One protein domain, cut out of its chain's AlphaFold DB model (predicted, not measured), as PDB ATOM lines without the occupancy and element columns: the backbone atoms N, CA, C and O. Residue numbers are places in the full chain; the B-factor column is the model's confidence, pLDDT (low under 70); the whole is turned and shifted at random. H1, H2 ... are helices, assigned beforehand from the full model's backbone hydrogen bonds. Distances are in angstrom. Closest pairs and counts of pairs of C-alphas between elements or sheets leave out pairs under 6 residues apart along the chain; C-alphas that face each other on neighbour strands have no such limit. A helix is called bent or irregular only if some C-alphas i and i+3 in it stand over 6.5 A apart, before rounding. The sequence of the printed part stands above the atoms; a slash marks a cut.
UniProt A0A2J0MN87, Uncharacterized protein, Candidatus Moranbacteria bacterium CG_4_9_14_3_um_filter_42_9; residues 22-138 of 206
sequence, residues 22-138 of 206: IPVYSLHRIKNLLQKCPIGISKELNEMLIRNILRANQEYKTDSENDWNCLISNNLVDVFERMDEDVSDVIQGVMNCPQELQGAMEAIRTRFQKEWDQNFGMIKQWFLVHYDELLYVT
ATOM      1  N   ILE A  22      99.784 135.853 176.032       55.44
ATOM      2  CA  ILE A  22     100.606 135.095 175.061       55.44
ATOM      3  C   ILE A  22      99.867 133.819 174.616       55.44
ATOM      4  O   ILE A  22      99.215 133.183 175.449       55.44
ATOM      5  N   PRO A  23      99.924 133.409 173.328       59.91
ATOM      6  CA  PRO A  23      99.411 132.121 172.878       59.91
ATOM      7  C   PRO A  23      99.948 130.992 173.745       59.91
ATOM      8  O   PRO A  23     101.151 130.746 173.791       59.91
ATOM      9  N   VAL A  24      99.036 130.298 174.419       70.31
ATOM     10  CA  VAL A  24      99.370 129.132 175.229       70.31
ATOM     11  C   VAL A  24      99.026 127.894 174.410       70.31
ATOM     12  O   VAL A  24      97.852 127.544 174.257       70.31
ATOM     13  N   TYR A  25     100.040 127.229 173.864       77.62
ATOM     14  CA  TYR A  25      99.888 125.955 173.171       77.62
ATOM     15  C   TYR A  25      99.757 124.834 174.200       77.62
ATOM     16  O   TYR A  25     100.588 124.682 175.094       77.62
ATOM     17  N   SER A  26      98.713 124.018 174.089       80.88
ATOM     18  CA  SER A  26      98.493 122.902 175.004       80.88
ATOM     19  C   SER A  26      99.305 121.681 174.594       80.88
ATOM     20  O   SER A  26      99.100 121.137 173.509       80.88
ATOM     21  N   LEU A  27     100.136 121.157 175.502       84.12
ATOM     22  CA  LEU A  27     100.889 119.916 175.263       84.12
ATOM     23  C   LEU A  27      99.958 118.727 175.002       84.12
ATOM     24  O   LEU A  27     100.275 117.855 174.198       84.12
ATOM     25  N   HIS A  28      98.782 118.693 175.638       80.19
ATOM     26  CA  HIS A  28      97.784 117.653 175.382       80.19
ATOM     27  C   HIS A  28      97.232 117.730 173.955       80.19
ATOM     28  O   HIS A  28      97.047 116.696 173.312       80.19
ATOM     29  N   ARG A  29      96.992 118.946 173.447       85.31
ATOM     30  CA  ARG A  29      96.528 119.163 172.071       85.31
ATOM     31  C   ARG A  29      97.627 118.849 171.070       85.31
ATOM     32  O   ARG A  29      97.355 118.091 170.149       85.31
ATOM     33  N   ILE A  30      98.859 119.307 171.313       86.69
ATOM     34  CA  ILE A  30     100.038 118.946 170.512       86.69
ATOM     35  C   ILE A  30     100.160 117.422 170.421       86.69
ATOM     36  O   ILE A  30     100.171 116.875 169.326       86.69
ATOM     37  N   LYS A  31     100.160 116.713 171.558       87.31
ATOM     38  CA  LYS A  31     100.256 115.246 171.595       87.31
ATOM     39  C   LYS A  31      99.147 114.568 170.791       87.31
ATOM     40  O   LYS A  31      99.424 113.692 169.978       87.31
ATOM     41  N   ASN A  32      97.893 114.948 171.033       83.31
ATOM     42  CA  ASN A  32      96.749 114.331 170.365       83.31
ATOM     43  C   ASN A  32      96.742 114.626 168.863       83.31
ATOM     44  O   ASN A  32      96.354 113.770 168.071       83.31
ATOM     45  N   LEU A  33      97.157 115.830 168.471       89.06
ATOM     46  CA  LEU A  33      97.187 116.230 167.076       89.06
ATOM     47  C   LEU A  33      98.354 115.580 166.336       89.06
ATOM     48  O   LEU A  33      98.132 115.083 165.245       89.06
ATOM     49  N   LEU A  34      99.532 115.442 166.950       90.06
ATOM     50  CA  LEU A  34     100.650 114.670 166.386       90.06
ATOM     51  C   LEU A  34     100.281 113.201 166.122       90.06
ATOM     52  O   LEU A  34     100.789 112.600 165.182       90.06
ATOM     53  N   GLN A  35      99.388 112.611 166.925       88.19
ATOM     54  CA  GLN A  35      98.889 111.250 166.687       88.19
ATOM     55  C   GLN A  35      97.919 111.163 165.501       88.19
ATOM     56  O   GLN A  35      97.881 110.145 164.817       88.19
ATOM     57  N   LYS A  36      97.112 112.206 165.276       91.00
ATOM     58  CA  LYS A  36      96.097 112.243 164.208       91.00
ATOM     59  C   LYS A  36      96.661 112.736 162.877       91.00
ATOM     60  O   LYS A  36      96.302 112.223 161.824       91.00
ATOM     61  N   CYS A  37      97.526 113.735 162.951       92.56
ATOM     62  CA  CYS A  37      98.131 114.469 161.854       92.56
ATOM     63  C   CYS A  37      99.646 114.530 162.109       92.56
ATOM     64  O   CYS A  37     100.149 115.566 162.543       92.56
ATOM     65  N   PRO A  38     100.378 113.420 161.915       92.31
ATOM     66  CA  PRO A  38     101.814 113.381 162.167       92.31
ATOM     67  C   PRO A  38     102.580 114.303 161.215       92.31
ATOM     68  O   PRO A  38     102.216 114.461 160.047       92.31
ATOM     69  N   ILE A  39     103.675 114.883 161.708       93.44
ATOM     70  CA  ILE A  39     104.630 115.614 160.870       93.44
ATOM     71  C   ILE A  39     105.363 114.580 160.004       93.44
ATOM     72  O   ILE A  39     105.808 113.556 160.519       93.44
ATOM     73  N   GLY A  40     105.497 114.832 158.700       92.00
ATOM     74  CA  GLY A  40     106.179 113.940 157.750       92.00
ATOM     75  C   GLY A  40     107.708 113.897 157.895       92.00
ATOM     76  O   GLY A  40     108.403 113.970 156.890       92.00
ATOM     77  N   ILE A  41     108.217 113.822 159.125       92.88
ATOM     78  CA  ILE A  41     109.641 113.770 159.489       92.88
ATOM     79  C   ILE A  41     110.003 112.392 160.060       92.88
ATOM     80  O   ILE A  41     109.129 111.566 160.334       92.88
ATOM     81  N   SER A  42     111.298 112.135 160.271       91.19
ATOM     82  CA  SER A  42     111.747 110.885 160.892       91.19
ATOM     83  C   SER A  42     111.287 110.749 162.349       91.19
ATOM     84  O   SER A  42     111.009 111.730 163.047       91.19
ATOM     85  N   LYS A  43     111.245 109.503 162.836       90.81
ATOM     86  CA  LYS A  43     110.878 109.186 164.221       90.81
ATOM     87  C   LYS A  43     111.832 109.851 165.213       90.81
ATOM     88  O   LYS A  43     111.386 110.372 166.228       90.81
ATOM     89  N   GLU A  44     113.117 109.885 164.884       90.38
ATOM     90  CA  GLU A  44     114.185 110.458 165.699       90.38
ATOM     91  C   GLU A  44     114.040 111.981 165.822       90.38
ATOM     92  O   GLU A  44     114.151 112.519 166.925       90.38
ATOM     93  N   LEU A  45     113.725 112.673 164.718       91.81
ATOM     94  CA  LEU A  45     113.459 114.115 164.727       91.81
ATOM     95  C   LEU A  45     112.175 114.444 165.490       91.81
ATOM     96  O   LEU A  45     112.128 115.420 166.235       91.81
ATOM     97  N   ASN A  46     111.143 113.608 165.365       92.00
ATOM     98  CA  ASN A  46     109.917 113.775 166.137       92.00
ATOM     99  C   ASN A  46     110.144 113.545 167.644       92.00
ATOM    100  O   ASN A  46     109.618 114.280 168.474       92.00
ATOM    101  N   GLU A  47     110.955 112.556 168.020       92.50
ATOM    102  CA  GLU A  47     111.352 112.341 169.415       92.50
ATOM    103  C   GLU A  47     112.183 113.513 169.955       92.50
ATOM    104  O   GLU A  47     111.967 113.931 171.092       92.50
ATOM    105  N   MET A  48     113.086 114.076 169.147       93.75
ATOM    106  CA  MET A  48     113.845 115.285 169.486       93.75
ATOM    107  C   MET A  48     112.925 116.492 169.711       93.75
ATOM    108  O   MET A  48     113.029 117.143 170.749       93.75
ATOM    109  N   LEU A  49     111.967 116.729 168.808       94.06
ATOM    110  CA  LEU A  49     110.947 117.766 168.963       94.06
ATOM    111  C   LEU A  49     110.185 117.602 170.283       94.06
ATOM    112  O   LEU A  49     110.083 118.545 171.063       94.06
ATOM    113  N   ILE A  50     109.690 116.396 170.573       93.00
ATOM    114  CA  ILE A  50     108.948 116.121 171.812       93.00
ATOM    115  C   ILE A  50     109.825 116.367 173.046       93.00
ATOM    116  O   ILE A  50     109.349 116.967 174.010       93.00
ATOM    117  N   ARG A  51     111.096 115.943 173.037       93.62
ATOM    118  CA  ARG A  51     112.026 116.204 174.150       93.62
ATOM    119  C   ARG A  51     112.217 117.700 174.388       93.62
ATOM    120  O   ARG A  51     112.090 118.136 175.531       93.62
ATOM    121  N   ASN A  52     112.462 118.474 173.332       93.94
ATOM    122  CA  ASN A  52     112.659 119.917 173.448       93.94
ATOM    123  C   ASN A  52     111.384 120.630 173.920       93.94
ATOM    124  O   ASN A  52     111.465 121.484 174.801       93.94
ATOM    125  N   ILE A  53     110.200 120.207 173.460       92.31
ATOM    126  CA  ILE A  53     108.902 120.695 173.966       92.31
ATOM    127  C   ILE A  53     108.750 120.436 175.468       92.31
ATOM    128  O   ILE A  53     108.376 121.330 176.227       92.31
ATOM    129  N   LEU A  54     109.022 119.209 175.918       90.06
ATOM    130  CA  LEU A  54     108.891 118.853 177.331       90.06
ATOM    131  C   LEU A  54     109.873 119.639 178.202       90.06
ATOM    132  O   LEU A  54     109.503 120.062 179.299       90.06
ATOM    133  N   ARG A  55     111.091 119.866 177.703       91.94
ATOM    134  CA  ARG A  55     112.110 120.672 178.375       91.94
ATOM    135  C   ARG A  55     111.683 122.133 178.510       91.94
ATOM    136  O   ARG A  55     111.712 122.652 179.618       91.94
ATOM    137  N   ALA A  56     111.228 122.759 177.427       87.88
ATOM    138  CA  ALA A  56     110.793 124.154 177.453       87.88
ATOM    139  C   ALA A  56     109.576 124.362 178.376       87.88
ATOM    140  O   ALA A  56     109.517 125.322 179.136       87.88
ATOM    141  N   ASN A  57     108.643 123.404 178.411       85.19
ATOM    142  CA  ASN A  57     107.559 123.402 179.395       85.19
ATOM    143  C   ASN A  57     108.076 123.259 180.840       85.19
ATOM    144  O   ASN A  57     107.554 123.904 181.741       85.19
ATOM    145  N   GLN A  58     109.082 122.418 181.092       84.19
ATOM    146  CA  GLN A  58     109.654 122.269 182.435       84.19
ATOM    147  C   GLN A  58     110.346 123.554 182.909       84.19
ATOM    148  O   GLN A  58     110.225 123.916 184.081       84.19
ATOM    149  N   GLU A  59     111.045 124.243 182.011       83.50
ATOM    150  CA  GLU A  59     111.650 125.552 182.271       83.50
ATOM    151  C   GLU A  59     110.566 126.587 182.572       83.50
ATOM    152  O   GLU A  59     110.585 127.182 183.644       83.50
ATOM    153  N   TYR A  60     109.517 126.658 181.746       76.88
ATOM    154  CA  TYR A  60     108.351 127.498 182.022       76.88
ATOM    155  C   TYR A  60     107.732 127.229 183.400       76.88
ATOM    156  O   TYR A  60     107.430 128.167 184.135       76.88
ATOM    157  N   LYS A  61     107.541 125.964 183.789       76.56
ATOM    158  CA  LYS A  61     107.013 125.617 185.120       76.56
ATOM    159  C   LYS A  61     107.927 126.080 186.253       76.56
ATOM    160  O   LYS A  61     107.446 126.482 187.307       76.56
ATOM    161  N   THR A  62     109.236 126.010 186.031       77.19
ATOM    162  CA  THR A  62     110.248 126.421 187.010       77.19
ATOM    163  C   THR A  62     110.254 127.939 187.173       77.19
ATOM    164  O   THR A  62     110.203 128.425 188.299       77.19
ATOM    165  N   ASP A  63     110.236 128.674 186.063       70.69
ATOM    166  CA  ASP A  63     110.331 130.136 186.052       70.69
ATOM    167  C   ASP A  63     109.022 130.809 186.466       70.69
ATOM    168  O   ASP A  63     109.015 131.852 187.120       70.69
ATOM    169  N   SER A  64     107.893 130.207 186.085       61.97
ATOM    170  CA  SER A  64     106.565 130.770 186.315       61.97
ATOM    171  C   SER A  64     105.873 130.234 187.566       61.97
ATOM    172  O   SER A  64     104.741 130.620 187.831       61.97
ATOM    173  N   GLU A  65     106.491 129.314 188.307       66.75
ATOM    174  CA  GLU A  65     105.881 128.613 189.448       66.75
ATOM    175  C   GLU A  65     104.511 127.947 189.147       66.75
ATOM    176  O   GLU A  65     103.820 127.502 190.063       66.75
ATOM    177  N   ASN A  66     104.097 127.837 187.879       62.03
ATOM    178  CA  ASN A  66     102.853 127.172 187.487       62.03
ATOM    179  C   ASN A  66     103.083 125.700 187.178       62.03
ATOM    180  O   ASN A  66     104.158 125.292 186.756       62.03
ATOM    181  N   ASP A  67     102.013 124.910 187.267       65.06
ATOM    182  CA  ASP A  67     102.023 123.494 186.881       65.06
ATOM    183  C   ASP A  67     101.288 123.225 185.553       65.06
ATOM    184  O   ASP A  67     100.796 122.130 185.274       65.06
ATOM    185  N   TRP A  68     101.167 124.240 184.698       71.38
ATOM    186  CA  TRP A  68     100.475 124.081 183.420       71.38
ATOM    187  C   TRP A  68     101.317 123.275 182.434       71.38
ATOM    188  O   TRP A  68     102.515 123.489 182.304       71.38
ATOM    189  N   ASN A  69     100.677 122.338 181.727       77.38
ATOM    190  CA  ASN A  69     101.304 121.581 180.643       77.38
ATOM    191  C   ASN A  69     101.141 122.352 179.325       77.38
ATOM    192  O   ASN A  69     100.285 122.017 178.493       77.38
ATOM    193  N   CYS A  70     101.933 123.408 179.158       78.88
ATOM    194  CA  CYS A  70     101.834 124.347 178.046       78.88
ATOM    195  C   CYS A  70     103.189 124.794 177.482       78.88
ATOM    196  O   CYS A  70     104.218 124.685 178.138       78.88
ATOM    197  N   LEU A  71     103.160 125.341 176.268       79.00
ATOM    198  CA  LEU A  71     104.215 126.207 175.740       79.00
ATOM    199  C   LEU A  71     103.638 127.603 175.540       79.00
ATOM    200  O   LEU A  71     102.526 127.725 175.023       79.00
ATOM    201  N   ILE A  72     104.398 128.636 175.882       75.44
ATOM    202  CA  ILE A  72     104.167 129.981 175.342       75.44
ATOM    203  C   ILE A  72     104.930 130.163 174.022       75.44
ATOM    204  O   ILE A  72     105.774 129.339 173.669       75.44
ATOM    205  N   SER A  73     104.641 131.230 173.272       72.25
ATOM    206  CA  SER A  73     105.317 131.512 171.996       72.25
ATOM    207  C   SER A  73     106.840 131.570 172.116       72.25
ATOM    208  O   SER A  73     107.505 130.945 171.299       72.25
ATOM    209  N   ASN A  74     107.383 132.198 173.163       72.62
ATOM    210  CA  ASN A  74     108.832 132.221 173.407       72.62
ATOM    211  C   ASN A  74     109.395 130.813 173.628       72.62
ATOM    212  O   ASN A  74     110.371 130.435 172.999       72.62
ATOM    213  N   ASN A  75     108.701 129.963 174.386       81.31
ATOM    214  CA  ASN A  75     109.136 128.575 174.544       81.31
ATOM    215  C   ASN A  75     109.111 127.792 173.231       81.31
ATOM    216  O   ASN A  75     109.915 126.889 173.047       81.31
ATOM    217  N   LEU A  76     108.186 128.098 172.319       82.50
ATOM    218  CA  LEU A  76     108.181 127.472 170.998       82.50
ATOM    219  C   LEU A  76     109.379 127.933 170.147       82.50
ATOM    220  O   LEU A  76     109.907 127.131 169.377       82.50
ATOM    221  N   VAL A  77     109.826 129.184 170.316       81.44
ATOM    222  CA  VAL A  77     111.093 129.690 169.759       81.44
ATOM    223  C   VAL A  77     112.265 128.886 170.308       81.44
ATOM    224  O   VAL A  77     112.971 128.257 169.519       81.44
ATOM    225  N   ASP A  78     112.371 128.781 171.631       83.56
ATOM    226  CA  ASP A  78     113.438 128.033 172.307       83.56
ATOM    227  C   ASP A  78     113.485 126.565 171.857       83.56
ATOM    228  O   ASP A  78     114.553 125.978 171.686       83.56
ATOM    229  N   VAL A  79     112.318 125.945 171.644       88.38
ATOM    230  CA  VAL A  79     112.221 124.575 171.122       88.38
ATOM    231  C   VAL A  79     112.874 124.471 169.748       88.38
ATOM    232  O   VAL A  79     113.614 123.521 169.506       88.38
ATOM    233  N   PHE A  80     112.597 125.407 168.839       88.81
ATOM    234  CA  PHE A  80     113.141 125.355 167.483       88.81
ATOM    235  C   PHE A  80     114.628 125.699 167.439       88.81
ATOM    236  O   PHE A  80     115.347 125.055 166.682       88.81
ATOM    237  N   GLU A  81     115.088 126.649 168.250       88.56
ATOM    238  CA  GLU A  81     116.513 126.976 168.366       88.56
ATOM    239  C   GLU A  81     117.309 125.784 168.898       88.56
ATOM    240  O   GLU A  81     118.281 125.366 168.277       88.56
ATOM    241  N   ARG A  82     116.822 125.123 169.954       90.69
ATOM    242  CA  ARG A  82     117.466 123.911 170.487       90.69
ATOM    243  C   ARG A  82     117.474 122.751 169.514       90.69
ATOM    244  O   ARG A  82     118.419 121.975 169.505       90.69
ATOM    245  N   MET A  83     116.429 122.597 168.705       92.81
ATOM    246  CA  MET A  83     116.456 121.581 167.657       92.81
ATOM    247  C   MET A  83     117.524 121.879 166.601       92.81
ATOM    248  O   MET A  83     118.168 120.950 166.124       92.81
ATOM    249  N   ASP A  84     117.713 123.150 166.241       89.88
ATOM    250  CA  ASP A  84     118.764 123.568 165.307       89.88
ATOM    251  C   ASP A  84     120.161 123.301 165.890       89.88
ATOM    252  O   ASP A  84     121.022 122.759 165.193       89.88
ATOM    253  N   GLU A  85     120.357 123.581 167.181       91.25
ATOM    254  CA  GLU A  85     121.576 123.247 167.930       91.25
ATOM    255  C   GLU A  85     121.814 121.728 167.996       91.25
ATOM    256  O   GLU A  85     122.864 121.255 167.564       91.25
ATOM    257  N   ASP A  86     120.822 120.946 168.441       89.88
ATOM    258  CA  ASP A  86     120.913 119.486 168.576       89.88
ATOM    259  C   ASP A  86     121.274 118.812 167.237       89.88
ATOM    260  O   ASP A  86     122.085 117.884 167.183       89.88
ATOM    261  N   VAL A  87     120.670 119.256 166.128       89.44
ATOM    262  CA  VAL A  87     120.970 118.714 164.794       89.44
ATOM    263  C   VAL A  87     122.335 119.188 164.306       89.44
ATOM    264  O   VAL A  87     123.076 118.392 163.722       89.44
ATOM    265  N   SER A  88     122.705 120.440 164.572       88.12
ATOM    266  CA  SER A  88     124.036 120.958 164.248       88.12
ATOM    267  C   SER A  88     125.135 120.171 164.958       88.12
ATOM    268  O   SER A  88     126.125 119.814 164.319       88.12
ATOM    269  N   ASP A  89     124.942 119.812 166.225       87.38
ATOM    270  CA  ASP A  89     125.875 118.990 166.999       87.38
ATOM    271  C   ASP A  89     126.013 117.578 166.419       87.38
ATOM    272  O   ASP A  89     127.123 117.052 166.294       87.38
ATOM    273  N   VAL A  90     124.906 116.969 165.979       85.56
ATOM    274  CA  VAL A  90     124.935 115.674 165.279       85.56
ATOM    275  C   VAL A  90     125.720 115.782 163.969       85.56
ATOM    276  O   VAL A  90     126.569 114.934 163.689       85.56
ATOM    277  N   ILE A  91     125.481 116.830 163.178       83.62
ATOM    278  CA  ILE A  91     126.186 117.071 161.911       83.62
ATOM    279  C   ILE A  91     127.680 117.330 162.153       83.62
ATOM    280  O   ILE A  91     128.519 116.825 161.406       83.62
ATOM    281  N   GLN A  92     128.041 118.078 163.197       81.56
ATOM    282  CA  GLN A  92     129.438 118.317 163.562       81.56
ATOM    283  C   GLN A  92     130.126 117.047 164.066       81.56
ATOM    284  O   GLN A  92     131.271 116.793 163.696       81.56
ATOM    285  N   GLY A  93     129.438 116.205 164.838       77.44
ATOM    286  CA  GLY A  93     129.975 114.924 165.304       77.44
ATOM    287  C   GLY A  93     130.388 113.996 164.156       77.44
ATOM    288  O   GLY A  93     131.389 113.286 164.260       77.44
ATOM    289  N   VAL A  94     129.679 114.067 163.025       72.12
ATOM    290  CA  VAL A  94     130.007 113.341 161.788       72.12
ATOM    291  C   VAL A  94     131.343 113.813 161.177       72.12
ATOM    292  O   VAL A  94     132.017 113.037 160.504       72.12
ATOM    293  N   MET A  95     131.802 115.037 161.461       69.94
ATOM    294  CA  MET A  95     133.048 115.595 160.910       69.94
ATOM    295  C   MET A  95     134.328 115.119 161.617       69.94
ATOM    296  O   MET A  95     135.425 115.390 161.128       69.94
ATOM    297  N   ASN A  96     134.220 114.360 162.713       72.06
ATOM    298  CA  ASN A  96     135.362 113.793 163.442       72.06
ATOM    299  C   ASN A  96     135.953 112.550 162.744       72.06
ATOM    300  O   ASN A  96     136.118 111.494 163.356       72.06
ATOM    301  N   CYS A  97     136.259 112.658 161.449       71.25
ATOM    302  CA  CYS A  97     136.773 111.562 160.628       71.25
ATOM    303  C   CYS A  97     138.223 111.799 160.160       71.25
ATOM    304  O   CYS A  97     138.658 112.950 160.062       71.25
ATOM    305  N   PRO A  98     138.972 110.725 159.829       79.94
ATOM    306  CA  PRO A  98     140.312 110.821 159.249       79.94
ATOM    307  C   PRO A  98     140.370 111.707 157.999       79.94
ATOM    308  O   PRO A  98     139.409 111.791 157.228       79.94
ATOM    309  N   GLN A  99     141.523 112.347 157.784       76.94
ATOM    310  CA  GLN A  99     141.732 113.332 156.719       76.94
ATOM    311  C   GLN A  99     141.451 112.764 155.318       76.94
ATOM    312  O   GLN A  99     140.975 113.493 154.448       76.94
ATOM    313  N   GLU A 100     141.659 111.458 155.112       79.44
ATOM    314  CA  GLU A 100     141.409 110.803 153.823       79.44
ATOM    315  C   GLU A 100     139.918 110.753 153.438       79.44
ATOM    316  O   GLU A 100     139.592 110.598 152.262       79.44
ATOM    317  N   LEU A 101     139.002 110.905 154.405       80.25
ATOM    318  CA  LEU A 101     137.553 110.842 154.185       80.25
ATOM    319  C   LEU A 101     136.885 112.221 154.090       80.25
ATOM    320  O   LEU A 101     135.701 112.292 153.764       80.25
ATOM    321  N   GLN A 102     137.615 113.319 154.316       78.06
ATOM    322  CA  GLN A 102     137.042 114.671 154.427       78.06
ATOM    323  C   GLN A 102     136.165 115.081 153.234       78.06
ATOM    324  O   GLN A 102     135.100 115.658 153.434       78.06
ATOM    325  N   GLY A 103     136.555 114.737 152.001       78.44
ATOM    326  CA  GLY A 103     135.757 115.054 150.810       78.44
ATOM    327  C   GLY A 103     134.401 114.334 150.768       78.44
ATOM    328  O   GLY A 103     133.393 114.931 150.390       78.44
ATOM    329  N   ALA A 104     134.352 113.071 151.202       80.06
ATOM    330  CA  ALA A 104     133.099 112.325 151.325       80.06
ATOM    331  C   ALA A 104     132.254 112.839 152.504       80.06
ATOM    332  O   ALA A 104     131.031 112.933 152.388       80.06
ATOM    333  N   MET A 105     132.901 113.232 153.605       82.38
ATOM    334  CA  MET A 105     132.224 113.794 154.776       82.38
ATOM    335  C   MET A 105     131.570 115.145 154.482       82.38
ATOM    336  O   MET A 105     130.445 115.371 154.917       82.38
ATOM    337  N   GLU A 106     132.195 116.006 153.678       83.81
ATOM    338  CA  GLU A 106     131.604 117.295 153.299       83.81
ATOM    339  C   GLU A 106     130.355 117.123 152.414       83.81
ATOM    340  O   GLU A 106     129.352 117.825 152.578       83.81
ATOM    341  N   ALA A 107     130.364 116.131 151.516       84.25
ATOM    342  CA  ALA A 107     129.187 115.780 150.720       84.25
ATOM    343  C   ALA A 107     128.037 115.258 151.602       84.25
ATOM    344  O   ALA A 107     126.876 115.625 151.405       84.25
ATOM    345  N   ILE A 108     128.361 114.433 152.602       86.00
ATOM    346  CA  ILE A 108     127.402 113.925 153.589       86.00
ATOM    347  C   ILE A 108     126.845 115.071 154.443       86.00
ATOM    348  O   ILE A 108     125.629 115.174 154.595       86.00
ATOM    349  N   ARG A 109     127.699 115.975 154.930       85.00
ATOM    350  CA  ARG A 109     127.311 117.170 155.689       85.00
ATOM    351  C   ARG A 109     126.345 118.048 154.907       85.00
ATOM    352  O   ARG A 109     125.289 118.405 155.418       85.00
ATOM    353  N   THR A 110     126.681 118.358 153.657       87.88
ATOM    354  CA  THR A 110     125.828 119.172 152.781       87.88
ATOM    355  C   THR A 110     124.455 118.526 152.601       87.88
ATOM    356  O   THR A 110     123.429 119.207 152.630       87.88
ATOM    357  N   ARG A 111     124.417 117.196 152.455       88.69
ATOM    358  CA  ARG A 111     123.162 116.451 152.375       88.69
ATOM    359  C   ARG A 111     122.373 116.534 153.681       88.69
ATOM    360  O   ARG A 111     121.186 116.828 153.618       88.69
ATOM    361  N   PHE A 112     123.008 116.320 154.832       88.88
ATOM    362  CA  PHE A 112     122.341 116.437 156.130       88.88
ATOM    363  C   PHE A 112     121.781 117.837 156.368       88.88
ATOM    364  O   PHE A 112     120.632 117.947 156.778       88.88
ATOM    365  N   GLN A 113     122.537 118.889 156.048       88.88
ATOM    366  CA  GLN A 113     122.064 120.264 156.191       88.88
ATOM    367  C   GLN A 113     120.834 120.525 155.317       88.88
ATOM    368  O   GLN A 113     119.839 121.067 155.787       88.88
ATOM    369  N   LYS A 114     120.867 120.083 154.055       90.69
ATOM    370  CA  LYS A 114     119.736 120.244 153.137       90.69
ATOM    371  C   LYS A 114     118.487 119.504 153.623       90.69
ATOM    372  O   LYS A 114     117.388 120.044 153.540       90.69
ATOM    373  N   GLU A 115     118.647 118.270 154.097       91.06
ATOM    374  CA  GLU A 115     117.546 117.495 154.678       91.06
ATOM    375  C   GLU A 115     117.028 118.163 155.958       91.06
ATOM    376  O   GLU A 115     115.818 118.240 156.162       91.06
ATOM    377  N   TRP A 116     117.914 118.693 156.804       92.62
ATOM    378  CA  TRP A 116     117.526 119.423 158.005       92.62
ATOM    379  C   TRP A 116     116.695 120.661 157.670       92.62
ATOM    380  O   TRP A 116     115.590 120.786 158.189       92.62
ATOM    381  N   ASP A 117     117.139 121.507 156.738       90.25
ATOM    382  CA  ASP A 117     116.401 122.709 156.327       90.25
ATOM    383  C   ASP A 117     114.973 122.370 155.855       90.25
ATOM    384  O   ASP A 117     114.009 123.074 156.173       90.25
ATOM    385  N   GLN A 118     114.819 121.260 155.123       92.38
ATOM    386  CA  GLN A 118     113.517 120.767 154.672       92.38
ATOM    387  C   GLN A 118     112.648 120.290 155.841       92.38
ATOM    388  O   GLN A 118     111.507 120.739 155.981       92.38
ATOM    389  N   ASN A 119     113.179 119.417 156.701       92.75
ATOM    390  CA  ASN A 119     112.450 118.884 157.855       92.75
ATOM    391  C   ASN A 119     112.080 119.992 158.855       92.75
ATOM    392  O   ASN A 119     110.967 120.011 159.380       92.75
ATOM    393  N   PHE A 120     112.971 120.957 159.075       91.44
ATOM    394  CA  PHE A 120     112.730 122.112 159.932       91.44
ATOM    395  C   PHE A 120     111.612 123.002 159.381       91.44
ATOM    396  O   PHE A 120     110.723 123.423 160.125       91.44
ATOM    397  N   GLY A 121     111.591 123.216 158.061       89.12
ATOM    398  CA  GLY A 121     110.479 123.872 157.376       89.12
ATOM    399  C   GLY A 121     109.147 123.140 157.578       89.12
ATOM    400  O   GLY A 121     108.135 123.776 157.871       89.12
ATOM    401  N   MET A 122     109.143 121.805 157.496       92.56
ATOM    402  CA  MET A 122     107.942 120.991 157.730       92.56
ATOM    403  C   MET A 122     107.432 121.098 159.170       92.56
ATOM    404  O   MET A 122     106.226 121.244 159.372       92.56
ATOM    405  N   ILE A 123     108.329 121.074 160.162       92.19
ATOM    406  CA  ILE A 123     107.975 121.247 161.579       92.19
ATOM    407  C   ILE A 123     107.321 122.614 161.792       92.19
ATOM    408  O   ILE A 123     106.210 122.696 162.319       92.19
ATOM    409  N   LYS A 124     107.969 123.687 161.328       87.56
ATOM    410  CA  LYS A 124     107.451 125.056 161.431       87.56
ATOM    411  C   LYS A 124     106.077 125.202 160.778       87.56
ATOM    412  O   LYS A 124     105.146 125.720 161.396       87.56
ATOM    413  N   GLN A 125     105.938 124.702 159.552       89.00
ATOM    414  CA  GLN A 125     104.684 124.771 158.809       89.00
ATOM    415  C   GLN A 125     103.556 124.011 159.513       89.00
ATOM    416  O   GLN A 125     102.418 124.476 159.510       89.00
ATOM    417  N   TRP A 126     103.856 122.874 160.145       93.44
ATOM    418  CA  TRP A 126     102.866 122.107 160.893       93.44
ATOM    419  C   TRP A 126     102.279 122.914 162.059       93.44
ATOM    420  O   TRP A 126     101.058 123.015 162.181       93.44
ATOM    421  N   PHE A 127     103.125 123.570 162.865       88.19
ATOM    422  CA  PHE A 127     102.659 124.437 163.956       88.19
ATOM    423  C   PHE A 127     101.834 125.628 163.453       88.19
ATOM    424  O   PHE A 127     100.876 126.028 164.114       88.19
ATOM    425  N   LEU A 128     102.171 126.176 162.283       84.00
ATOM    426  CA  LEU A 128     101.425 127.273 161.667       84.00
ATOM    427  C   LEU A 128     100.033 126.839 161.195       84.00
ATOM    428  O   LEU A 128      99.045 127.499 161.511       84.00
ATOM    429  N   VAL A 129      99.949 125.732 160.450       87.12
ATOM    430  CA  VAL A 129      98.683 125.210 159.902       87.12
ATOM    431  C   VAL A 129      97.717 124.828 161.018       87.12
ATOM    432  O   VAL A 129      96.520 125.083 160.911       87.12
ATOM    433  N   HIS A 130      98.239 124.259 162.102       86.06
ATOM    434  CA  HIS A 130      97.437 123.750 163.208       86.06
ATOM    435  C   HIS A 130      97.301 124.717 164.385       86.06
ATOM    436  O   HIS A 130      96.734 124.345 165.411       86.06
ATOM    437  N   TYR A 131      97.788 125.953 164.254       82.75
ATOM    438  CA  TYR A 131      97.872 126.933 165.339       82.75
ATOM    439  C   TYR A 131      96.608 126.980 166.215       82.75
ATOM    440  O   TYR A 131      96.690 126.814 167.429       82.75
ATOM    441  N   ASP A 132      95.429 127.094 165.601       76.88
ATOM    442  CA  ASP A 132      94.147 127.199 166.312       76.88
ATOM    443  C   ASP A 132      93.757 125.959 167.103       76.88
ATOM    444  O   ASP A 132      93.164 126.046 168.181       76.88
ATOM    445  N   GLU A 133      94.096 124.790 166.577       80.88
ATOM    446  CA  GLU A 133      93.818 123.517 167.224       80.88
ATOM    447  C   GLU A 133      94.722 123.315 168.441       80.88
ATOM    448  O   GLU A 133      94.325 122.637 169.391       80.88
ATOM    449  N   LEU A 134      95.908 123.932 168.443       81.69
ATOM    450  CA  LEU A 134      96.910 123.801 169.496       81.69
ATOM    451  C   LEU A 134      96.656 124.716 170.699       81.69
ATOM    452  O   LEU A 134      97.045 124.358 171.813       81.69
ATOM    453  N   LEU A 135      95.990 125.858 170.514       74.88
ATOM    454  CA  LEU A 135      95.758 126.824 171.592       74.88
ATOM    455  C   LEU A 135      94.855 126.278 172.708       74.88
ATOM    456  O   LEU A 135      93.897 125.540 172.465       74.88
ATOM    457  N   TYR A 136      95.108 126.691 173.949       65.19
ATOM    458  CA  TYR A 136      94.117 126.570 175.019       65.19
ATOM    459  C   TYR A 136      92.844 127.351 174.669       65.19
ATOM    460  O   TYR A 136      92.897 128.470 174.162       65.19
ATOM    461  N   VAL A 137      91.679 126.782 174.996       56.00
ATOM    462  CA  VAL A 137      90.416 127.533 174.963       56.00
ATOM    463  C   VAL A 137      90.431 128.473 176.156       56.00
ATOM    464  O   VAL A 137      90.174 128.069 177.285       56.00
ATOM    465  N   THR A 138      90.773 129.728 175.906       54.94
ATOM    466  CA  THR A 138      90.794 130.780 176.919       54.94
ATOM    467  C   THR A 138      89.463 131.530 176.933       54.94
ATOM    468  O   THR A 138      89.470 132.737 176.798       54.94
TER     469      THR A 138
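Overview. This is residues 22 to 138 of the 206 residues of an uncharacterized protein of Candidatus Moranbacteria bacterium CG_4_9_14_3_um_filter_42_9 (UniProt A0A2J0MN87). A long helical hairpin, H3 and H4, makes the length of the domain; its two helices touch near the turn and spread apart away from it as a narrow V. H2 packs across the first half of H3, with the short H1 and H5 together at the open end of the V, and residues 98 to 104 stick out at the turn. The printed part has 117 residues with five named helices, in the order H1, H2, H3, H4, H5, and no named strand; the class is all helix. It is loose, with a radius of gyration of the C-alphas of 16.7 A, and spans 59 by 30 by 20 A, only just elongated.

Along the chain. H1 holds residues 27 to 36 and begins with C-alpha 27 at (100.889, 119.916, 175.263). H2, residues 43 to 64, is 31.2 A from first to last C-alpha. H3, residues 73 to 94, is 32.3 A long and begins with C-alpha 73 at (105.317, 131.512, 171.996). H4, residues 99 to 129, is the longest helix at 44.8 A. It is irregular, with C-alphas 100 and 103 7.7 A apart, and has a kink of 34 degrees near residue 106. H5, residues 131 to 134, ends with C-alpha 134 at (96.910, 123.801, 169.496).

Arrangement. H3 and H4 are a helical hairpin, running opposite ways at a shallow tilt of 18 degrees. They touch with residues 87 to 94 of H3 and 105 to 116 of H4 alone; the closest C-alphas are those of Ile 91 and Arg 109, 6.3 A apart. H2 touches residues 75 to 83 of H3 alone, closest at the C-alphas of Asn 52 and Val 79, 5.2 A apart. H2 and H3 run opposite ways at a steep tilt of 45 degrees. H2 and H4 are near each other, with 6 pairs of C-alphas within 10 A. H1 and H2 are near each other too, with 8 such pairs. H1 touches H5, closest at the C-alphas of Arg 29 and Leu 134, 5.3 A apart. H4 and H5 meet only through their link. H1 is apart from H3 and H4, and H5 is apart from H2 and H3. In H1, H2 and H3 every O i to N i+4 pair is within hydrogen-bond range, in H4 25 of 27; H5 is too short for such a pair.

Size, cuts and confidence. The C-alphas of Glu 100 and Thr 138 are the two farthest apart, at 59.1 A. The first and last printed C-alphas, of Ile 22 and Thr 138, are 10.9 A apart. The printed part has no cut and no long link; the links from H3 to H4 and from H4 to H5 are tight. The mean pLDDT of the printed part is 83.3, and it is under 70 at residues 22 to 23, 64 to 67, 95 and 136 to 138.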